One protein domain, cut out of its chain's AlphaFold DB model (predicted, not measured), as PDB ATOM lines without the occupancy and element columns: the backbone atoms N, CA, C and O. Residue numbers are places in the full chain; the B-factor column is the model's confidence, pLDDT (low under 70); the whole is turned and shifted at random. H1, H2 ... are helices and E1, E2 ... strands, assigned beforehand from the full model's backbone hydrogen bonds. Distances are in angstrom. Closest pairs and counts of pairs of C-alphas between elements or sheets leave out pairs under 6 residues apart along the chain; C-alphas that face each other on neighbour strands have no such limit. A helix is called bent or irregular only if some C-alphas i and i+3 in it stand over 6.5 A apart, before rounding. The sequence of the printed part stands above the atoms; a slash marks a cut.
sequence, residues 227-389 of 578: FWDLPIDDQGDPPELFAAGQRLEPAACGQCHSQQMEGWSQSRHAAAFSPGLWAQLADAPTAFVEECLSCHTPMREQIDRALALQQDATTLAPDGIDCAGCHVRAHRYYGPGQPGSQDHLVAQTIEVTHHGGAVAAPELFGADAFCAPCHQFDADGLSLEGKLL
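Overview. This is residues 227 to 389 of the 578 residues of the protein "Cytochrome_C554 domain-containing protein" of Candidatus Latescibacteria bacterium (UniProt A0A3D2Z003). Short helices are strung on long loops with few contacts between them, the small helix H7 lying near the middle, the steeply tilted pair H5 and H6 toward one end and a small two-stranded sheet, E1 and E2, toward the other. Beyond that sheet residues 340 to 345, of which 344 and 345 belong to H8, stick out, while the tail after H10, residues 376 to 389, reaches toward the opposite end. The printed part has 163 residues, with ten named helices and two named strands in the order H1 H2 H3 H4 H5 H6 H7 E1 H8 E2 H9 H10; E1 and E2 are parallel. The class is mostly helix, though under half of the residues are in named elements. The whole is compact, with a radius of gyration of the C-alphas of 17.4 A and spans of 54 by 40 by 28 A.

Arrangement. After residues 227 to 242, which hold no named element, H1 (residues 243 to 246) is close but not clearly touching H2 (250 to 253), Ala 244 and Ala 252 having the closest C-alphas at 6.6 A. H2 and H3 (258 to 266) only just touch, with 3 pairs of C-alphas within 8 A, the closest those of Pro 250 and Met 261 at 7.1 A. H4 (275 to 280) and H5 (286 to 296) are near each other. H5 and H6 (300 to 311) touch through residues 303 to 307 of H6 alone, the closest C-alphas being those of Leu 293 and Ile 303 at 6.2 A, a steep tilt of 49 degrees, opposite ways. H7 (323 to 327) and H2 only just touch, with 3 pairs within 8 A; the C-alphas of Pro 250 and Cys 323 are closest at 5.7 A. E1 (332 to 335), H8 (344 to 350) and E2 (358 to 360) form a strand-helix-strand unit, two parallel neighbour strands with a helix between, its crossover right-handed; N 359 and O 333 are within hydrogen-bond range at 2.8 A. H9 (362 to 365) is close but not clearly touching H10 (368 to 375), the closest C-alphas being those of Leu 364 and Phe 370 at 6.7 A. H10 is irregular, C-alphas 370 and 373 being 7.4 A apart; it is close but not clearly touching H5, with the C-alphas of Cys 295 and Cys 374 closest at 5.3 A. Every O i to N i+4 pair is within hydrogen-bond range in H4, H7 and H8, against 4 of 5 in H3, 6 of 7 in H5, 7 of 8 in H6 and 1 of 4 in H10, where 3 of 5 O i to N i+3 pairs are; H1, H2 and H9 are too short for an O i to N i+4 pair.

Along the chain. H1 begins at C-alpha 243, (30.122, 139.471, 49.265). H3 is 12.6 A long, H5 14.6 A, H6 17.2 A, and E1 10.4 A. H10, 10.4 A long, ends at C-alpha 375, (53.674, 150.962, 28.028).

Size, cuts and confidence. The C-alphas farthest apart are those of Leu 345 and Glu 385, 56.2 A. The printed part has no cut, and the link from H6 to H7, 11 residues, is long. Mean pLDDT of the printed part is 79.7; residues 240 to 245, 310 to 318, 337 to 354 and 356 are under 70.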
ATOM      1  N   PHE A 227      37.664 153.832  29.804       77.88
ATOM      2  CA  PHE A 227      38.270 152.692  30.494       77.88
ATOM      3  C   PHE A 227      39.788 152.856  30.740       77.88
ATOM      4  O   PHE A 227      40.326 152.239  31.661       77.88
ATOM      5  N   TRP A 228      40.470 153.646  29.912       75.81
ATOM      6  CA  TRP A 228      41.923 153.814  29.881       75.81
ATOM      7  C   TRP A 228      42.464 155.043  30.596       75.81
ATOM      8  O   TRP A 228      43.682 155.227  30.602       75.81
ATOM      9  N   ASP A 229      41.593 155.857  31.183       85.38
ATOM     10  CA  ASP A 229      42.022 157.016  31.948       85.38
ATOM     11  C   ASP A 229      42.800 156.530  33.189       85.38
ATOM     12  O   ASP A 229      42.364 155.622  33.905       85.38
ATOM     13  N   LEU A 230      44.010 157.074  33.378       86.50
ATOM     14  CA  LEU A 230      44.919 156.745  34.477       86.50
ATOM     15  C   LEU A 230      45.227 158.005  35.312       86.50
ATOM     16  O   LEU A 230      45.486 159.059  34.727       86.50
ATOM     17  N   PRO A 231      45.288 157.909  36.656       90.00
ATOM     18  CA  PRO A 231      44.929 156.737  37.459       90.00
ATOM     19  C   PRO A 231      43.440 156.388  37.320       90.00
ATOM     20  O   PRO A 231      42.622 157.238  36.985       90.00
ATOM     21  N   ILE A 232      43.103 155.124  37.563       91.12
ATOM     22  CA  ILE A 232      41.724 154.641  37.523       91.12
ATOM     23  C   ILE A 232      40.995 155.224  38.736       91.12
ATOM     24  O   ILE A 232      41.458 155.042  39.864       91.12
ATOM     25  N   ASP A 233      39.857 155.876  38.492       91.31
ATOM     26  CA  ASP A 233      38.961 156.397  39.530       91.31
ATOM     27  C   ASP A 233      38.579 155.331  40.576       91.31
ATOM     28  O   ASP A 233      38.591 154.124  40.298       91.31
ATOM     29  N   ASP A 234      38.181 155.788  41.767       90.06
ATOM     30  CA  ASP A 234      37.609 154.923  42.801       90.06
ATOM     31  C   ASP A 234      36.469 154.070  42.224       90.06
ATOM     32  O   ASP A 234      35.588 154.548  41.500       90.06
ATOM     33  N   GLN A 235      36.449 152.787  42.578       87.44
ATOM     34  CA  GLN A 235      35.402 151.861  42.152       87.44
ATOM     35  C   GLN A 235      34.049 152.169  42.808       87.44
ATOM     36  O   GLN A 235      33.016 151.711  42.312       87.44
ATOM     37  N   GLY A 236      34.053 152.989  43.862       86.12
ATOM     38  CA  GLY A 236      32.875 153.407  44.611       86.12
ATOM     39  C   GLY A 236      32.335 152.299  45.511       86.12
ATOM     40  O   GLY A 236      33.015 151.316  45.799       86.12
ATOM     41  N   ASP A 237      31.093 152.457  45.965       82.50
ATOM     42  CA  ASP A 237      30.438 151.411  46.745       82.50
ATOM     43  C   ASP A 237      30.124 150.193  45.854       82.50
ATOM     44  O   ASP A 237      29.527 150.351  44.779       82.50
ATOM     45  N   PRO A 238      30.461 148.962  46.282       76.19
ATOM     46  CA  PRO A 238      30.064 147.772  45.556       76.19
ATOM     47  C   PRO A 238      28.534 147.655  45.526       76.19
ATOM     48  O   PRO A 238      27.885 147.829  46.563       76.19
ATOM     49  N   PRO A 239      27.929 147.284  44.381       71.06
ATOM     50  CA  PRO A 239      26.510 146.964  44.337       71.06
ATOM     51  C   PRO A 239      26.178 145.810  45.297       71.06
ATOM     52  O   PRO A 239      27.047 145.024  45.696       71.06
ATOM     53  N   GLU A 240      24.898 145.697  45.662       67.12
ATOM     54  CA  GLU A 240      24.388 144.648  46.552       67.12
ATOM     55  C   GLU A 240      24.395 143.280  45.840       67.12
ATOM     56  O   GLU A 240      23.398 142.786  45.319       67.12
ATOM     57  N   LEU A 241      25.593 142.698  45.777       63.62
ATOM     58  CA  LEU A 241      25.929 141.399  45.208       63.62
ATOM     59  C   LEU A 241      26.377 140.439  46.318       63.62
ATOM     60  O   LEU A 241      26.525 140.808  47.483       63.62
ATOM     61  N   PHE A 242      26.670 139.192  45.949       60.47
ATOM     62  CA  PHE A 242      27.362 138.264  46.844       60.47
ATOM     63  C   PHE A 242      28.688 138.875  47.327       60.47
ATOM     64  O   PHE A 242      29.503 139.295  46.509       60.47
ATOM     65  N   ALA A 243      28.953 138.836  48.638       64.56
ATOM     66  CA  ALA A 243      30.122 139.471  49.265       64.56
ATOM     67  C   ALA A 243      31.486 139.101  48.635       64.56
ATOM     68  O   ALA A 243      32.442 139.869  48.714       64.56
ATOM     69  N   ALA A 244      31.597 137.942  47.977       58.12
ATOM     70  CA  ALA A 244      32.801 137.555  47.240       58.12
ATOM     71  C   ALA A 244      33.072 138.436  46.004       58.12
ATOM     72  O   ALA A 244      34.235 138.705  45.716       58.12
ATOM     73  N   GLY A 245      32.027 138.902  45.312       60.06
ATOM     74  CA  GLY A 245      32.097 139.801  44.152       60.06
ATOM     75  C   GLY A 245      32.151 141.288  44.501       60.06
ATOM     76  O   GLY A 245      32.161 142.119  43.605       60.06
ATOM     77  N   GLN A 246      32.189 141.634  45.787       72.69
ATOM     78  CA  GLN A 246      32.423 143.004  46.257       72.69
ATOM     79  C   GLN A 246      33.915 143.275  46.512       72.69
ATOM     80  O   GLN A 246      34.331 144.416  46.677       72.69
ATOM     81  N   ARG A 247      34.724 142.213  46.563       82.31
ATOM     82  CA  ARG A 247      36.149 142.255  46.888       82.31
ATOM     83  C   ARG A 247      36.997 142.355  45.627       82.31
ATOM     84  O   ARG A 247      36.749 141.647  44.650       82.31
ATOM     85  N   LEU A 248      37.998 143.226  45.676       86.44
ATOM     86  CA  LEU A 248      38.852 143.570  44.538       86.44
ATOM     87  C   LEU A 248      40.280 143.033  44.680       86.44
ATOM     88  O   LEU A 248      41.020 143.035  43.699       86.44
ATOM     89  N   GLU A 249      40.673 142.532  45.858       87.56
ATOM     90  CA  GLU A 249      41.996 141.943  46.024       87.56
ATOM     91  C   GLU A 249      42.167 140.691  45.137       87.56
ATOM     92  O   GLU A 249      41.255 139.859  45.053       87.56
ATOM     93  N   PRO A 250      43.340 140.480  44.510       91.00
ATOM     94  CA  PRO A 250      43.554 139.368  43.576       91.00
ATOM     95  C   PRO A 250      43.287 137.984  44.199       91.00
ATOM     96  O   PRO A 250      42.839 137.058  43.519       91.00
ATOM     97  N   ALA A 251      43.463 137.846  45.518       88.38
ATOM     98  CA  ALA A 251      43.120 136.635  46.264       88.38
ATOM     99  C   ALA A 251      41.613 136.290  46.250       88.38
ATOM    100  O   ALA A 251      41.273 135.112  46.373       88.38
ATOM    101  N   ALA A 252      40.714 137.268  46.085       86.25
ATOM    102  CA  ALA A 252      39.284 137.029  45.897       86.25
ATOM    103  C   ALA A 252      38.998 136.476  44.492       86.25
ATOM    104  O   ALA A 252      38.307 135.466  44.360       86.25
ATOM    105  N   CYS A 253      39.603 137.063  43.453       86.38
ATOM    106  CA  CYS A 253      39.503 136.576  42.074       86.38
ATOM    107  C   CYS A 253      40.040 135.139  41.941       86.38
ATOM    108  O   CYS A 253      39.409 134.283  41.314       86.38
ATOM    109  N   GLY A 254      41.172 134.849  42.592       88.06
ATOM    110  CA  GLY A 254      41.831 133.540  42.582       88.06
ATOM    111  C   GLY A 254      41.036 132.387  43.209       88.06
ATOM    112  O   GLY A 254      41.403 131.234  42.990       88.06
ATOM    113  N   GLN A 255      39.939 132.659  43.929       85.12
ATOM    114  CA  GLN A 255      39.037 131.612  44.438       85.12
ATOM    115  C   GLN A 255      38.310 130.870  43.303       85.12
ATOM    116  O   GLN A 255      38.020 129.683  43.439       85.12
ATOM    117  N   CYS A 256      38.066 131.554  42.179       84.25
ATOM    118  CA  CYS A 256      37.427 130.998  40.982       84.25
ATOM    119  C   CYS A 256      38.390 130.944  39.782       84.25
ATOM    120  O   CYS A 256      38.391 129.974  39.027       84.25
ATOM    121  N   HIS A 257      39.241 131.961  39.617       88.56
ATOM    122  CA  HIS A 257      40.171 132.114  38.493       88.56
ATOM    123  C   HIS A 257      41.591 131.666  38.860       88.56
ATOM    124  O   HIS A 257      42.562 132.408  38.706       88.56
ATOM    125  N   SER A 258      41.718 130.446  39.387       92.38
ATOM    126  CA  SER A 258      42.978 129.921  39.930       92.38
ATOM    127  C   SER A 258      44.124 129.901  38.911       92.38
ATOM    128  O   SER A 258      45.245 130.261  39.258       92.38
ATOM    129  N   GLN A 259      43.851 129.569  37.644       91.94
ATOM    130  CA  GLN A 259      44.857 129.565  36.574       91.94
ATOM    131  C   GLN A 259      45.365 130.979  36.241       91.94
ATOM    132  O   GLN A 259      46.568 131.189  36.072       91.94
ATOM    133  N   GLN A 260      44.462 131.960  36.149       93.69
ATOM    134  CA  GLN A 260      44.827 133.356  35.891       93.69
ATOM    135  C   GLN A 260      45.588 133.941  37.087       93.69
ATOM    136  O   GLN A 260      46.592 134.616  36.889       93.69
ATOM    137  N   MET A 261      45.171 133.610  38.313       94.75
ATOM    138  CA  MET A 261      45.865 133.977  39.550       94.75
ATOM    139  C   MET A 261      47.277 133.376  39.631       94.75
ATOM    140  O   MET A 261      48.223 134.079  39.985       94.75
ATOM    141  N   GLU A 262      47.454 132.099  39.271       95.75
ATOM    142  CA  GLU A 262      48.770 131.446  39.238       95.75
ATOM    143  C   GLU A 262      49.726 132.170  38.282       95.75
ATOM    144  O   GLU A 262      50.841 132.513  38.683       95.75
ATOM    145  N   GLY A 263      49.279 132.458  37.053       96.12
ATOM    146  CA  GLY A 263      50.076 133.201  36.076       96.12
ATOM    147  C   GLY A 263      50.371 134.634  36.526       96.12
ATOM    148  O   GLY A 263      51.531 135.051  36.547       96.12
ATOM    149  N   TRP A 264      49.339 135.367  36.954       97.31
ATOM    150  CA  TRP A 264      49.462 136.749  37.420       97.31
ATOM    151  C   TRP A 264      50.432 136.869  38.600       97.31
ATOM    152  O   TRP A 264      51.321 137.718  38.562       97.31
ATOM    153  N   SER A 265      50.338 135.992  39.605       95.38
ATOM    154  CA  SER A 265      51.173 136.055  40.818       95.38
ATOM    155  C   SER A 265      52.674 135.860  40.560       95.38
ATOM    156  O   SER A 265      53.505 136.286  41.363       95.38
ATOM    157  N   GLN A 266      53.035 135.254  39.423       93.50
ATOM    158  CA  GLN A 266      54.416 135.072  38.963       93.50
ATOM    159  C   GLN A 266      54.875 136.172  37.985       93.50
ATOM    160  O   GLN A 266      56.055 136.241  37.632       93.50
ATOM    161  N   SER A 267      53.957 137.033  37.539       95.69
ATOM    162  CA  SER A 267      54.211 138.087  36.556       95.69
ATOM    163  C   SER A 267      54.955 139.293  37.145       95.69
ATOM    164  O   SER A 267      55.069 139.488  38.359       95.69
ATOM    165  N   ARG A 268      55.424 140.185  36.263       94.00
ATOM    166  CA  ARG A 268      55.934 141.503  36.677       94.00
ATOM    167  C   ARG A 268      54.839 142.530  36.979       94.00
ATOM    168  O   ARG A 268      55.169 143.545  37.576       94.00
ATOM    169  N   HIS A 269      53.575 142.244  36.662       96.31
ATOM    170  CA  HIS A 269      52.431 143.090  37.019       96.31
ATOM    171  C   HIS A 269      52.114 142.981  38.519       96.31
ATOM    172  O   HIS A 269      52.123 143.996  39.212       96.31
ATOM    173  N   ALA A 270      52.015 141.760  39.058       94.69
ATOM    174  CA  ALA A 270      51.906 141.528  40.506       94.69
ATOM    175  C   ALA A 270      53.101 142.100  41.295       94.69
ATOM    176  O   ALA A 270      52.972 142.553  42.428       94.69
ATOM    177  N   ALA A 271      54.292 142.108  40.685       91.81
ATOM    178  CA  ALA A 271      55.505 142.666  41.279       91.81
ATOM    179  C   ALA A 271      55.746 144.160  40.959       91.81
ATOM    180  O   ALA A 271      56.827 144.661  41.285       91.81
ATOM    181  N   ALA A 272      54.797 144.860  40.319       93.44
ATOM    182  CA  ALA A 272      54.984 146.240  39.865       93.44
ATOM    183  C   ALA A 272      55.233 147.196  41.042       93.44
ATOM    184  O   ALA A 272      56.176 147.992  40.998       93.44
ATOM    185  N   PHE A 273      54.475 147.055  42.133       91.62
ATOM    186  CA  PHE A 273      54.768 147.721  43.398       91.62
ATOM    187  C   PHE A 273      55.827 146.935  44.178       91.62
ATOM    188  O   PHE A 273      55.547 145.971  44.893       91.62
ATOM    189  N   SER A 274      57.091 147.323  44.014       88.19
ATOM    190  CA  SER A 274      58.230 146.608  44.600       88.19
ATOM    191  C   SER A 274      58.931 147.411  45.703       88.19
ATOM    192  O   SER A 274      58.903 148.642  45.680       88.19
ATOM    193  N   PRO A 275      59.676 146.758  46.621       88.44
ATOM    194  CA  PRO A 275      60.541 147.466  47.566       88.44
ATOM    195  C   PRO A 275      61.560 148.389  46.881       88.44
ATOM    196  O   PRO A 275      61.928 149.416  47.439       88.44
ATOM    197  N   GLY A 276      61.995 148.051  45.661       88.31
ATOM    198  CA  GLY A 276      62.902 148.884  44.870       88.31
ATOM    199  C   GLY A 276      62.238 150.161  44.361       88.31
ATOM    200  O   GLY A 276      62.831 151.231  44.463       88.31
ATOM    201  N   LEU A 277      60.998 150.072  43.867       88.81
ATOM    202  CA  LEU A 277      60.177 151.242  43.534       88.81
ATOM    203  C   LEU A 277      59.939 152.096  44.784       88.81
ATOM    204  O   LEU A 277      60.254 153.279  44.800       88.81
ATOM    205  N   TRP A 278      59.457 151.483  45.865       88.19
ATOM    206  CA  TRP A 278      59.079 152.222  47.067       88.19
ATOM    207  C   TRP A 278      60.266 152.891  47.774       88.19
ATOM    208  O   TRP A 278      60.111 153.950  48.372       88.19
ATOM    209  N   ALA A 279      61.473 152.331  47.653       86.44
ATOM    210  CA  ALA A 279      62.696 152.992  48.099       86.44
ATOM    211  C   ALA A 279      63.058 154.250  47.286       86.44
ATOM    212  O   ALA A 279      63.682 155.150  47.836       86.44
ATOM    213  N   GLN A 280      62.698 154.314  46.000       86.38
ATOM    214  CA  GLN A 280      62.927 155.496  45.153       86.38
ATOM    215  C   GLN A 280      61.926 156.616  45.451       86.38
ATOM    216  O   GLN A 280      62.274 157.788  45.363       86.38
ATOM    217  N   LEU A 281      60.698 156.249  45.822       86.31
ATOM    218  CA  LEU A 281      59.591 157.177  46.069       86.31
ATOM    219  C   LEU A 281      59.494 157.654  47.531       86.31
ATOM    220  O   LEU A 281      58.628 158.463  47.849       86.31
ATOM    221  N   ALA A 282      60.367 157.168  48.422       81.50
ATOM    222  CA  ALA A 282      60.266 157.377  49.870       81.50
ATOM    223  C   ALA A 282      60.342 158.852  50.316       81.50
ATOM    224  O   ALA A 282      59.725 159.204  51.316       81.50
ATOM    225  N   ASP A 283      61.081 159.687  49.581       79.25
ATOM    226  CA  ASP A 283      61.292 161.115  49.873       79.25
ATOM    227  C   ASP A 283      60.771 162.025  48.741       79.25
ATOM    228  O   ASP A 283      61.100 163.211  48.680       79.25
ATOM    229  N   ALA A 284      60.004 161.465  47.800       83.88
ATOM    230  CA  ALA A 284      59.485 162.196  46.651       83.88
ATOM    231  C   ALA A 284      58.195 162.974  46.997       83.88
ATOM    232  O   ALA A 284      57.424 162.527  47.849       83.88
ATOM    233  N   PRO A 285      57.911 164.113  46.332       85.94
ATOM    234  CA  PRO A 285      56.643 164.823  46.494       85.94
ATOM    235  C   PRO A 285      55.448 163.950  46.094       85.94
ATOM    236  O   PRO A 285      55.517 163.261  45.079       85.94
ATOM    237  N   THR A 286      54.333 164.043  46.828       87.25
ATOM    238  CA  THR A 286      53.117 163.232  46.617       87.25
ATOM    239  C   THR A 286      52.675 163.161  45.155       87.25
ATOM    240  O   THR A 286      52.490 162.062  44.653       87.25
ATOM    241  N   ALA A 287      52.607 164.291  44.441       84.88
ATOM    242  CA  ALA A 287      52.204 164.315  43.030       84.88
ATOM    243  C   ALA A 287      53.093 163.428  42.129       84.88
ATOM    244  O   ALA A 287      52.585 162.659  41.322       84.88
ATOM    245  N   PHE A 288      54.415 163.446  42.332       84.38
ATOM    246  CA  PHE A 288      55.350 162.591  41.589       84.38
ATOM    247  C   PHE A 288      55.229 161.107  41.981       84.38
ATOM    248  O   PHE A 288      55.459 160.208  41.170       84.38
ATOM    249  N   VAL A 289      54.859 160.830  43.237       87.06
ATOM    250  CA  VAL A 289      54.522 159.470  43.675       87.06
ATOM    251  C   VAL A 289      53.265 158.994  42.946       87.06
ATOM    252  O   VAL A 289      53.286 157.905  42.385       87.06
ATOM    253  N   GLU A 290      52.210 159.809  42.879       88.75
ATOM    254  CA  GLU A 290      50.966 159.485  42.167       88.75
ATOM    255  C   GLU A 290      51.187 159.274  40.659       88.75
ATOM    256  O   GLU A 290      50.695 158.282  40.123       88.75
ATOM    257  N   GLU A 291      52.005 160.103  39.998       86.81
ATOM    258  CA  GLU A 291      52.440 159.889  38.603       86.81
ATOM    259  C   GLU A 291      53.034 158.485  38.402       86.81
ATOM    260  O   GLU A 291      52.662 157.774  37.471       86.81
ATOM    261  N   CYS A 292      53.912 158.037  39.306       89.44
ATOM    262  CA  CYS A 292      54.497 156.697  39.243       89.44
ATOM    263  C   CYS A 292      53.466 155.597  39.541       89.44
ATOM    264  O   CYS A 292      53.477 154.533  38.916       89.44
ATOM    265  N   LEU A 293      52.578 155.823  40.509       91.44
ATOM    266  CA  LEU A 293      51.586 154.833  40.915       91.44
ATOM    267  C   LEU A 293      50.444 154.677  39.900       91.44
ATOM    268  O   LEU A 293      49.910 153.575  39.809       91.44
ATOM    269  N   SER A 294      50.176 155.681  39.053       90.88
ATOM    270  CA  SER A 294      49.232 155.590  37.923       90.88
ATOM    271  C   SER A 294      49.463 154.360  37.030       90.88
ATOM    272  O   SER A 294      48.511 153.790  36.510       90.88
ATOM    273  N   CYS A 295      50.719 153.912  36.903       91.44
ATOM    274  CA  CYS A 295      51.108 152.715  36.158       91.44
ATOM    275  C   CYS A 295      51.439 151.514  37.058       91.44
ATOM    276  O   CYS A 295      51.284 150.371  36.634       91.44
ATOM    277  N   HIS A 296      51.951 151.741  38.274       94.19
ATOM    278  CA  HIS A 296      52.466 150.673  39.144       94.19
ATOM    279  C   HIS A 296      51.425 150.072  40.104       94.19
ATOM    280  O   HIS A 296      51.604 148.926  40.521       94.19
ATOM    281  N   THR A 297      50.379 150.827  40.448       93.50
ATOM    282  CA  THR A 297      49.211 150.435  41.261       93.50
ATOM    283  C   THR A 297      48.014 151.295  40.823       93.50
ATOM    284  O   THR A 297      47.690 152.279  41.492       93.50
ATOM    285  N   PRO A 298      47.424 151.022  39.648       92.62
ATOM    286  CA  PRO A 298      46.676 152.024  38.892       92.62
ATOM    287  C   PRO A 298      45.333 152.448  39.508       92.62
ATOM    288  O   PRO A 298      44.782 153.443  39.052       92.62
ATOM    289  N   MET A 299      44.789 151.732  40.501       92.38
ATOM    290  CA  MET A 299      43.510 152.091  41.142       92.38
ATOM    291  C   MET A 299      43.693 153.133  42.246       92.38
ATOM    292  O   MET A 299      44.590 152.986  43.081       92.38
ATOM    293  N   ARG A 300      42.813 154.141  42.304       91.75
ATOM    294  CA  ARG A 300      42.829 155.207  43.320       91.75
ATOM    295  C   ARG A 300      42.947 154.669  44.749       91.75
ATOM    296  O   ARG A 300      43.824 155.117  45.486       91.75
ATOM    297  N   GLU A 301      42.214 153.615  45.102       89.81
ATOM    298  CA  GLU A 301      42.266 152.995  46.429       89.81
ATOM    299  C   GLU A 301      43.638 152.369  46.745       89.81
ATOM    300  O   GLU A 301      44.086 152.371  47.897       89.81
ATOM    301  N   GLN A 302      44.345 151.839  45.736       90.25
ATOM    302  CA  GLN A 302      45.720 151.362  45.907       90.25
ATOM    303  C   GLN A 302      46.699 152.534  46.090       90.25
ATOM    304  O   GLN A 302      47.625 152.426  46.901       90.25
ATOM    305  N   ILE A 303      46.495 153.640  45.364       90.88
ATOM    306  CA  ILE A 303      47.305 154.865  45.451       90.88
ATOM    307  C   ILE A 303      47.157 155.497  46.837       90.88
ATOM    308  O   ILE A 303      48.161 155.687  47.525       90.88
ATOM    309  N   ASP A 304      45.930 155.738  47.301       89.38
ATOM    310  CA  ASP A 304      45.667 156.282  48.638       89.38
ATOM    311  C   ASP A 304      46.242 155.398  49.738       89.38
ATOM    312  O   ASP A 304      46.872 155.890  50.678       89.38
ATOM    313  N   ARG A 305      46.126 154.075  49.592       85.88
ATOM    314  CA  ARG A 305      46.762 153.127  50.508       85.88
ATOM    315  C   ARG A 305      48.285 153.249  50.501       85.88
ATOM    316  O   ARG A 305      48.894 153.200  51.569       85.88
ATOM    317  N   ALA A 306      48.918 153.401  49.339       85.94
ATOM    318  CA  ALA A 306      50.364 153.597  49.243       85.94
ATOM    319  C   ALA A 306      50.804 154.908  49.917       85.94
ATOM    320  O   ALA A 306      51.774 154.915  50.679       85.94
ATOM    321  N   LEU A 307      50.069 155.999  49.699       85.56
ATOM    322  CA  LEU A 307      50.332 157.299  50.321       85.56
ATOM    323  C   LEU A 307      50.111 157.263  51.841       85.56
ATOM    324  O   LEU A 307      50.969 157.726  52.593       85.56
ATOM    325  N   ALA A 308      49.043 156.623  52.320       82.56
ATOM    326  CA  ALA A 308      48.819 156.384  53.747       82.56
ATOM    327  C   ALA A 308      49.953 155.547  54.367       82.56
ATOM    328  O   ALA A 308      50.463 155.884  55.437       82.56
ATOM    329  N   LEU A 309      50.438 154.522  53.652       72.94
ATOM    330  CA  LEU A 309      51.608 153.745  54.060       72.94
ATOM    331  C   LEU A 309      52.890 154.583  54.133       72.94
ATOM    332  O   LEU A 309      53.817 154.148  54.819       72.94
ATOM    333  N   GLN A 310      53.020 155.738  53.462       65.50
ATOM    334  CA  GLN A 310      54.164 156.635  53.700       65.50
ATOM    335  C   GLN A 310      54.167 157.159  55.142       65.50
ATOM    336  O   GLN A 310      55.247 157.265  55.723       65.50
ATOM    337  N   GLN A 311      52.985 157.396  55.719       59.78
ATOM    338  CA  GLN A 311      52.802 158.040  57.020       59.78
ATOM    339  C   GLN A 311      52.854 157.045  58.195       59.78
ATOM    340  O   GLN A 311      53.633 157.262  59.116       59.78
ATOM    341  N   ASP A 312      52.119 155.926  58.133       50.81
ATOM    342  CA  ASP A 312      52.098 154.884  59.179       50.81
ATOM    343  C   ASP A 312      51.883 153.478  58.579       50.81
ATOM    344  O   ASP A 312      51.226 153.324  57.550       50.81
ATOM    345  N   ALA A 313      52.450 152.418  59.183       47.53
ATOM    346  CA  ALA A 313      52.514 151.095  58.540       47.53
ATOM    347  C   ALA A 313      52.161 149.887  59.435       47.53
ATOM    348  O   ALA A 313      53.004 149.369  60.169       47.53
ATOM    349  N   THR A 314      50.956 149.337  59.239       33.31
ATOM    350  CA  THR A 314      50.508 148.018  59.743       33.31
ATOM    351  C   THR A 314      49.794 147.187  58.657       33.31
ATOM    352  O   THR A 314      48.659 146.753  58.805       33.31
ATOM    353  N   THR A 315      50.506 146.927  57.551       38.47
ATOM    354  CA  THR A 315      50.246 145.854  56.555       38.47
ATOM    355  C   THR A 315      48.827 145.687  55.975       38.47
ATOM    356  O   THR A 315      48.011 144.924  56.477       38.47
ATOM    357  N   LEU A 316      48.638 146.182  54.754       46.28
ATOM    358  CA  LEU A 316      48.808 145.339  53.553       46.28
ATOM    359  C   LEU A 316      49.439 146.251  52.487       46.28
ATOM    360  O   LEU A 316      49.082 147.428  52.440       46.28
ATOM    361  N   ALA A 317      50.401 145.767  51.701       59.09
ATOM    362  CA  ALA A 317      50.949 146.548  50.585       59.09
ATOM    363  C   ALA A 317      49.981 146.475  49.387       59.09
ATOM    364  O   ALA A 317      49.281 145.472  49.277       59.09
ATOM    365  N   PRO A 318      49.910 147.494  48.511       69.25
ATOM    366  CA  PRO A 318      49.123 147.390  47.285       69.25
ATOM    367  C   PRO A 318      49.728 146.338  46.340       69.25
ATOM    368  O   PRO A 318      50.946 146.289  46.145       69.25
ATOM    369  N   ASP A 319      48.869 145.499  45.760       78.81
ATOM    370  CA  ASP A 319      49.227 144.307  44.978       78.81
ATOM    371  C   ASP A 319      49.613 144.633  43.517       78.81
ATOM    372  O   ASP A 319      49.171 143.986  42.570       78.81
ATOM    373  N   GLY A 320      50.461 145.647  43.317       91.62
ATOM    374  CA  GLY A 320      50.937 146.050  41.989       91.62
ATOM    375  C   GLY A 320      49.798 146.365  41.009       91.62
ATOM    376  O   GLY A 320      48.786 146.959  41.380       91.62
ATOM    377  N   ILE A 321      49.958 145.939  39.755       95.38
ATOM    378  CA  ILE A 321      48.877 145.938  38.763       95.38
ATOM    379  C   ILE A 321      48.081 144.642  38.969       95.38
ATOM    380  O   ILE A 321      48.514 143.574  38.521       95.38
ATOM    381  N   ASP A 322      46.955 144.725  39.674       92.88
ATOM    382  CA  ASP A 322      46.121 143.574  40.035       92.88
ATOM    383  C   ASP A 322      44.999 143.277  39.020       92.88
ATOM    384  O   ASP A 322      44.883 143.890  37.954       92.88
ATOM    385  N   CYS A 323      44.177 142.272  39.340       93.44
ATOM    386  CA  CYS A 323      43.044 141.864  38.516       93.44
ATOM    387  C   CYS A 323      42.034 143.003  38.315       93.44
ATOM    388  O   CYS A 323      41.524 143.168  37.208       93.44
ATOM    389  N   ALA A 324      41.745 143.781  39.361       91.88
ATOM    390  CA  ALA A 324      40.744 144.836  39.316       91.88
ATOM    391  C   ALA A 324      41.226 146.031  38.480       91.88
ATOM    392  O   ALA A 324      40.484 146.491  37.611       91.88
ATOM    393  N   GLY A 325      42.500 146.417  38.602       93.00
ATOM    394  CA  GLY A 325      43.108 147.449  37.757       93.00
ATOM    395  C   GLY A 325      42.963 147.167  36.251       93.00
ATOM    396  O   GLY A 325      42.669 148.076  35.469       93.00
ATOM    397  N   CYS A 326      43.075 145.903  35.829       93.50
ATOM    398  CA  CYS A 326      42.890 145.515  34.425       93.50
ATOM    399  C   CYS A 326      41.436 145.223  34.009       93.50
ATOM    400  O   CYS A 326      41.124 145.375  32.829       93.50
ATOM    401  N   HIS A 327      40.561 144.775  34.919       92.69
ATOM    402  CA  HIS A 327      39.250 144.208  34.558       92.69
ATOM    403  C   HIS A 327      38.021 144.915  35.141       92.69
ATOM    404  O   HIS A 327      36.912 144.571  34.737       92.69
ATOM    405  N   VAL A 328      38.156 145.866  36.069       89.50
ATOM    406  CA  VAL A 328      37.010 146.433  36.803       89.50
ATOM    407  C   VAL A 328      36.952 147.953  36.656       89.50
ATOM    408  O   VAL A 328      37.972 148.629  36.742       89.50
ATOM    409  N   ARG A 329      35.754 148.492  36.395       90.44
ATOM    410  CA  ARG A 329      35.457 149.936  36.454       90.44
ATOM    411  C   ARG A 329      34.097 150.142  37.113       90.44
ATOM    412  O   ARG A 329      33.114 149.589  36.616       90.44
ATOM    413  N   ALA A 330      34.035 150.920  38.192       87.50
ATOM    414  CA  ALA A 330      32.828 151.154  38.994       87.50
ATOM    415  C   ALA A 330      32.102 149.842  39.374       87.50
ATOM    416  O   ALA A 330      30.919 149.661  39.080       87.50
ATOM    417  N   HIS A 331      32.858 148.864  39.895       84.56
ATOM    418  CA  HIS A 331      32.400 147.496  40.196       84.56
ATOM    419  C   HIS A 331      31.739 146.718  39.034       84.56
ATOM    420  O   HIS A 331      31.129 145.670  39.244       84.56
ATOM    421  N   ARG A 332      31.901 147.165  37.783       84.44
ATOM    422  CA  ARG A 332      31.523 146.402  36.585       84.44
ATOM    423  C   ARG A 332      32.737 145.653  36.054       84.44
ATOM    424  O   ARG A 332      33.802 146.241  35.889       84.44
ATOM    425  N   TYR A 333      32.555 144.368  35.767       85.31
ATOM    426  CA  TYR A 333      33.614 143.454  35.343       85.31
ATOM    427  C   TYR A 333      33.651 143.347  33.818       85.31
ATOM    428  O   TYR A 333      32.622 143.099  33.192       85.31
ATOM    429  N   TYR A 334      34.829 143.507  33.223       86.38
ATOM    430  CA  TYR A 334      35.056 143.489  31.780       86.38
ATOM    431  C   TYR A 334      36.091 142.423  31.406       86.38
ATOM    432  O   TYR A 334      37.009 142.114  32.166       86.38
ATOM    433  N   GLY A 335      35.978 141.870  30.204       86.31
ATOM    434  CA  GLY A 335      36.967 140.946  29.655       86.31
ATOM    435  C   GLY A 335      36.747 140.703  28.165       86.31
ATOM    436  O   GLY A 335      35.780 141.210  27.603       86.31
ATOM    437  N   PRO A 336      37.574 139.879  27.504       78.88
ATOM    438  CA  PRO A 336      37.433 139.594  26.070       78.88
ATOM    439  C   PRO A 336      36.154 138.818  25.691       78.88
ATOM    440  O   PRO A 336      35.934 138.548  24.514       78.88
ATOM    441  N   GLY A 337      35.326 138.416  26.663       67.75
ATOM    442  CA  GLY A 337      34.325 137.365  26.476       67.75
ATOM    443  C   GLY A 337      34.983 135.995  26.262       67.75
ATOM    444  O   GLY A 337      36.202 135.855  26.362       67.75
ATOM    445  N   GLN A 338      34.187 134.965  25.970       55.06
ATOM    446  CA  GLN A 338      34.731 133.674  25.542       55.06
ATOM    447  C   GLN A 338      34.987 133.677  24.026       55.06
ATOM    448  O   GLN A 338      34.036 133.834  23.255       55.06
ATOM    449  N   PRO A 339      36.229 133.445  23.559       40.69
ATOM    450  CA  PRO A 339      36.503 133.280  22.138       40.69
ATOM    451  C   PRO A 339      35.888 131.968  21.626       40.69
ATOM    452  O   PRO A 339      36.472 130.895  21.758       40.69
ATOM    453  N   GLY A 340      34.700 132.052  21.019       43.62
ATOM    454  CA  GLY A 340      34.093 130.950  20.264       43.62
ATOM    455  C   GLY A 340      33.080 130.065  20.998       43.62
ATOM    456  O   GLY A 340      32.663 129.062  20.419       43.62
ATOM    457  N   SER A 341      32.622 130.407  22.209       42.75
ATOM    458  CA  SER A 341      31.504 129.680  22.830       42.75
ATOM    459  C   SER A 341      30.177 130.034  22.141       42.75
ATOM    460  O   SER A 341      29.560 131.052  22.451       42.75
ATOM    461  N   GLN A 342      29.704 129.177  21.232       42.50
ATOM    462  CA  GLN A 342      28.326 129.256  20.713       42.50
ATOM    463  C   GLN A 342      27.272 128.783  21.740       42.50
ATOM    464  O   GLN A 342      26.076 128.828  21.465       42.50
ATOM    465  N   ASP A 343      27.696 128.359  22.936       43.41
ATOM    466  CA  ASP A 343      26.801 128.002  24.035       43.41
ATOM    467  C   ASP A 343      26.120 129.237  24.642       43.41
ATOM    468  O   ASP A 343      26.621 129.872  25.575       43.41
ATOM    469  N   HIS A 344      24.897 129.512  24.179       42.69
ATOM    470  CA  HIS A 344      23.966 130.441  24.833       42.69
ATOM    471  C   HIS A 344      23.751 130.124  26.329       42.69
ATOM    472  O   HIS A 344      23.447 131.028  27.102       42.69
ATOM    473  N   LEU A 345      23.961 128.873  26.757       42.88
ATOM    474  CA  LEU A 345      23.937 128.467  28.168       42.88
ATOM    475  C   LEU A 345      25.020 129.170  29.009       42.88
ATOM    476  O   LEU A 345      24.751 129.579  30.139       42.88
ATOM    477  N   VAL A 346      26.224 129.379  28.463       48.41
ATOM    478  CA  VAL A 346      27.297 130.109  29.164       48.41
ATOM    479  C   VAL A 346      26.970 131.601  29.225       48.41
ATOM    480  O   VAL A 346      27.142 132.211  30.276       48.41
ATOM    481  N   ALA A 347      26.411 132.175  28.154       42.31
ATOM    482  CA  ALA A 347      25.948 133.566  28.145       42.31
ATOM    483  C   ALA A 347      24.840 133.831  29.185       42.31
ATOM    484  O   ALA A 347      24.901 134.827  29.896       42.31
ATOM    485  N   GLN A 348      23.890 132.904  29.356       42.34
ATOM    486  CA  GLN A 348      22.873 132.983  30.417       42.34
ATOM    487  C   GLN A 348      23.469 132.810  31.822       42.34
ATOM    488  O   GLN A 348      22.975 133.390  32.783       42.34
ATOM    489  N   THR A 349      24.567 132.059  31.958       47.34
ATOM    490  CA  THR A 349      25.276 131.948  33.243       47.34
ATOM    491  C   THR A 349      26.033 133.235  33.588       47.34
ATOM    492  O   THR A 349      26.183 133.542  34.768       47.34
ATOM    493  N   ILE A 350      26.470 134.024  32.594       49.12
ATOM    494  CA  ILE A 350      27.152 135.312  32.820       49.12
ATOM    495  C   ILE A 350      26.247 136.294  33.581       49.12
ATOM    496  O   ILE A 350      26.728 136.930  34.521       49.12
ATOM    497  N   GLU A 351      24.952 136.362  33.250       46.28
ATOM    498  CA  GLU A 351      23.960 137.209  33.944       46.28
ATOM    499  C   GLU A 351      23.767 136.838  35.428       46.28
ATOM    500  O   GLU A 351      23.331 137.673  36.215       46.28
ATOM    501  N   VAL A 352      24.137 135.616  35.835       51.94
ATOM    502  CA  VAL A 352      24.021 135.109  37.218       51.94
ATOM    503  C   VAL A 352      25.395 134.715  37.789       51.94
ATOM    504  O   VAL A 352      25.537 133.783  38.582       51.94
ATOM    505  N   THR A 353      26.448 135.425  37.380       61.38
ATOM    506  CA  THR A 353      27.782 135.285  37.981       61.38
ATOM    507  C   THR A 353      27.850 135.923  39.368       61.38
ATOM    508  O   THR A 353      27.122 136.865  39.683       61.38
ATOM    509  N   HIS A 354      28.833 135.502  40.172       66.31
ATOM    510  CA  HIS A 354      29.208 136.170  41.429       66.31
ATOM    511  C   HIS A 354      29.577 137.663  41.255       66.31
ATOM    512  O   HIS A 354      29.697 138.369  42.248       66.31
ATOM    513  N   HIS A 355      29.740 138.128  40.012       70.75
ATOM    514  CA  HIS A 355      30.066 139.495  39.602       70.75
ATOM    515  C   HIS A 355      28.837 140.364  39.277       70.75
ATOM    516  O   HIS A 355      28.998 141.536  38.954       70.75
ATOM    517  N   GLY A 356      27.617 139.808  39.324       67.06
ATOM    518  CA  GLY A 356      26.400 140.524  38.909       67.06
ATOM    519  C   GLY A 356      26.306 140.763  37.397       67.06
ATOM    520  O   GLY A 356      25.618 141.684  36.961       67.06
ATOM    521  N   GLY A 357      27.024 139.965  36.603       71.81
ATOM    522  CA  GLY A 357      27.230 140.183  35.172       71.81
ATOM    523  C   GLY A 357      28.703 140.415  34.824       71.81
ATOM    524  O   GLY A 357      29.495 140.881  35.640       71.81
ATOM    525  N   ALA A 358      29.071 140.117  33.579       77.88
ATOM    526  CA  ALA A 358      30.359 140.501  33.007       77.88
ATOM    527  C   ALA A 358      30.154 141.060  31.594       77.88
ATOM    528  O   ALA A 358      29.424 140.488  30.784       77.88
ATOM    529  N   VAL A 359      30.806 142.179  31.295       80.25
ATOM    530  CA  VAL A 359      30.759 142.844  29.995       80.25
ATOM    531  C   VAL A 359      31.820 142.221  29.087       80.25
ATOM    532  O   VAL A 359      33.022 142.392  29.295       80.25
ATOM    533  N   ALA A 360      31.374 141.497  28.061       80.50
ATOM    534  CA  ALA A 360      32.250 141.065  26.981       80.50
ATOM    535  C   ALA A 360      32.615 142.278  26.109       80.50
ATOM    536  O   ALA A 360      31.746 142.858  25.464       80.50
ATOM    537  N   ALA A 361      33.897 142.632  26.105       81.69
ATOM    538  CA  ALA A 361      34.488 143.725  25.343       81.69
ATOM    539  C   ALA A 361      35.717 143.217  24.547       81.69
ATOM    540  O   ALA A 361      36.859 143.593  24.838       81.69
ATOM    541  N   PRO A 362      35.543 142.283  23.585       80.69
ATOM    542  CA  PRO A 362      36.642 141.733  22.783       80.69
ATOM    543  C   PRO A 362      37.412 142.802  21.996       80.69
ATOM    544  O   PRO A 362      38.622 142.679  21.821       80.69
ATOM    545  N   GLU A 363      36.741 143.863  21.552       83.44
ATOM    546  CA  GLU A 363      37.342 145.027  20.895       83.44
ATOM    547  C   GLU A 363      38.255 145.837  21.825       83.44
ATOM    548  O   GLU A 363      39.250 146.391  21.369       83.44
ATOM    549  N   LEU A 364      37.960 145.853  23.127       84.31
ATOM    550  CA  LEU A 364      38.778 146.493  24.153       84.31
ATOM    551  C   LEU A 364      39.979 145.610  24.518       84.31
ATOM    552  O   LEU A 364      41.128 146.027  24.391       84.31
ATOM    553  N   PHE A 365      39.720 144.363  24.920       87.38
ATOM    554  CA  PHE A 365      40.741 143.427  25.412       87.38
ATOM    555  C   PHE A 365      41.627 142.833  24.309       87.38
ATOM    556  O   PHE A 365      42.719 142.350  24.603       87.38
ATOM    557  N   GLY A 366      41.183 142.867  23.051       86.00
ATOM    558  CA  GLY A 366      41.955 142.433  21.886       86.00
ATOM    559  C   GLY A 366      42.780 143.534  21.213       86.00
ATOM    560  O   GLY A 366      43.625 143.207  20.381       86.00
ATOM    561  N   ALA A 367      42.561 144.813  21.541       86.19
ATOM    562  CA  ALA A 367      43.263 145.931  20.912       86.19
ATOM    563  C   ALA A 367      44.643 146.179  21.533       86.19
ATOM    564  O   ALA A 367      44.790 146.241  22.749       86.19
ATOM    565  N   ASP A 368      45.657 146.432  20.708       87.50
ATOM    566  CA  ASP A 368      47.020 146.759  21.161       87.50
ATOM    567  C   ASP A 368      47.112 147.960  22.096       87.50
ATOM    568  O   ASP A 368      47.980 148.029  22.970       87.50
ATOM    569  N   ALA A 369      46.203 148.913  21.901       86.44
ATOM    570  CA  ALA A 369      46.136 150.133  22.680       86.44
ATOM    571  C   ALA A 369      45.719 149.879  24.147       86.44
ATOM    572  O   ALA A 369      45.979 150.733  24.982       86.44
ATOM    573  N   PHE A 370      45.209 148.681  24.484       89.75
ATOM    574  CA  PHE A 370      45.012 148.197  25.863       89.75
ATOM    575  C   PHE A 370      46.281 148.332  26.717       89.75
ATOM    576  O   PHE A 370      46.231 148.660  27.896       89.75
ATOM    577  N   CYS A 371      47.448 148.067  26.127       92.88
ATOM    578  CA  CYS A 371      48.717 148.134  26.847       92.88
ATOM    579  C   CYS A 371      49.313 149.552  26.867       92.88
ATOM    580  O   CYS A 371      50.242 149.803  27.634       92.88
ATOM    581  N   ALA A 372      48.837 150.462  26.010       91.19
ATOM    582  CA  ALA A 372      49.514 151.727  25.740       91.19
ATOM    583  C   ALA A 372      49.598 152.675  26.953       91.19
ATOM    584  O   ALA A 372      50.707 153.145  27.180       91.19
ATOM    585  N   PRO A 373      48.548 152.898  27.774       89.75
ATOM    586  CA  PRO A 373      48.606 153.856  28.887       89.75
ATOM    587  C   PRO A 373      49.746 153.609  29.880       89.75
ATOM    588  O   PRO A 373      50.350 154.554  30.368       89.75
ATOM    589  N   CYS A 374      50.105 152.341  30.121       91.94
ATOM    590  CA  CYS A 374      51.289 152.011  30.914       91.94
ATOM    591  C   CYS A 374      52.558 151.872  30.057       91.94
ATOM    592  O   CYS A 374      53.639 152.228  30.514       91.94
ATOM    593  N   HIS A 375      52.491 151.313  28.841       94.69
ATOM    594  CA  HIS A 375      53.674 150.962  28.028       94.69
ATOM    595  C   HIS A 375      54.125 152.033  27.013       94.69
ATOM    596  O   HIS A 375      55.047 151.788  26.226       94.69
ATOM    597  N   GLN A 376      53.528 153.219  27.060       91.88
ATOM    598  CA  GLN A 376      53.853 154.392  26.258       91.88
ATOM    599  C   GLN A 376      53.791 155.630  27.147       91.88
ATOM    600  O   GLN A 376      52.797 155.827  27.833       91.88
ATOM    601  N   PHE A 377      54.813 156.482  27.114       85.62
ATOM    602  CA  PHE A 377      54.653 157.856  27.590       85.62
ATOM    603  C   PHE A 377      54.167 158.755  26.452       85.62
ATOM    604  O   PHE A 377      54.497 158.528  25.282       85.62
ATOM    605  N   ASP A 378      53.405 159.783  26.814       79.75
ATOM    606  CA  ASP A 378      52.978 160.838  25.900       79.75
ATOM    607  C   ASP A 378      54.168 161.646  25.369       79.75
ATOM    608  O   ASP A 378      55.294 161.550  25.865       79.75
ATOM    609  N   ALA A 379      53.935 162.448  24.329       76.25
ATOM    610  CA  ALA A 379      54.996 163.150  23.603       76.25
ATOM    611  C   ALA A 379      55.801 164.155  24.457       76.25
ATOM    612  O   ALA A 379      56.937 164.479  24.103       76.25
ATOM    613  N   ASP A 380      55.225 164.642  25.556       74.12
ATOM    614  CA  ASP A 380      55.827 165.510  26.573       74.12
ATOM    615  C   ASP A 380      56.156 164.787  27.895       74.12
ATOM    616  O   ASP A 380      56.700 165.404  28.813       74.12
ATOM    617  N   GLY A 381      55.905 163.476  27.972       73.81
ATOM    618  CA  GLY A 381      56.258 162.632  29.110       73.81
ATOM    619  C   GLY A 381      57.771 162.451  29.302       73.81
ATOM    620  O   GLY A 381      58.607 162.989  28.566       73.81
ATOM    621  N   LEU A 382      58.145 161.662  30.320       79.00
ATOM    622  CA  LEU A 382      59.540 161.514  30.752       79.00
ATOM    623  C   LEU A 382      60.455 161.073  29.600       79.00
ATOM    624  O   LEU A 382      60.445 159.923  29.142       79.00
ATOM    625  N   SER A 383      61.292 162.007  29.157       83.38
ATOM    626  CA  SER A 383      62.188 161.851  28.020       83.38
ATOM    627  C   SER A 383      63.621 162.206  28.389       83.38
ATOM    628  O   SER A 383      63.900 163.008  29.277       83.38
ATOM    629  N   LEU A 384      64.552 161.580  27.678       81.50
ATOM    630  CA  LEU A 384      65.980 161.785  27.814       81.50
ATOM    631  C   LEU A 384      66.578 161.952  26.419       81.50
ATOM    632  O   LEU A 384      66.397 161.091  25.556       81.50
ATOM    633  N   GLU A 385      67.254 163.078  26.192       81.31
ATOM    634  CA  GLU A 385      67.883 163.423  24.904       81.31
ATOM    635  C   GLU A 385      66.905 163.352  23.707       81.31
ATOM    636  O   GLU A 385      67.259 162.952  22.599       81.31
ATOM    637  N   GLY A 386      65.644 163.741  23.938       79.19
ATOM    638  CA  GLY A 386      64.585 163.732  22.920       79.19
ATOM    639  C   GLY A 386      64.000 162.349  22.610       79.19
ATOM    640  O   GLY A 386      63.281 162.207  21.622       79.19
ATOM    641  N   LYS A 387      64.298 161.333  23.430       83.00
ATOM    642  CA  LYS A 387      63.714 159.987  23.367       83.00
ATOM    643  C   LYS A 387      62.943 159.698  24.651       83.00
ATOM    644  O   LYS A 387      63.516 159.815  25.735       83.00
ATOM    645  N   LEU A 388      61.696 159.247  24.548       85.50
ATOM    646  CA  LEU A 388      60.919 158.790  25.706       85.50
ATOM    647  C   LEU A 388      61.657 157.669  26.455       85.50
ATOM    648  O   LEU A 388      62.392 156.877  25.854       85.50
ATOM    649  N   LEU A 389      61.497 157.599  27.776       85.88
ATOM    650  CA  LEU A 389      62.006 156.480  28.579       85.88
ATOM    651  C   LEU A 389      61.135 155.217  28.419       85.88
ATOM    652  O   LEU A 389      61.658 154.105  28.527       85.88
TER     653      LEU A 389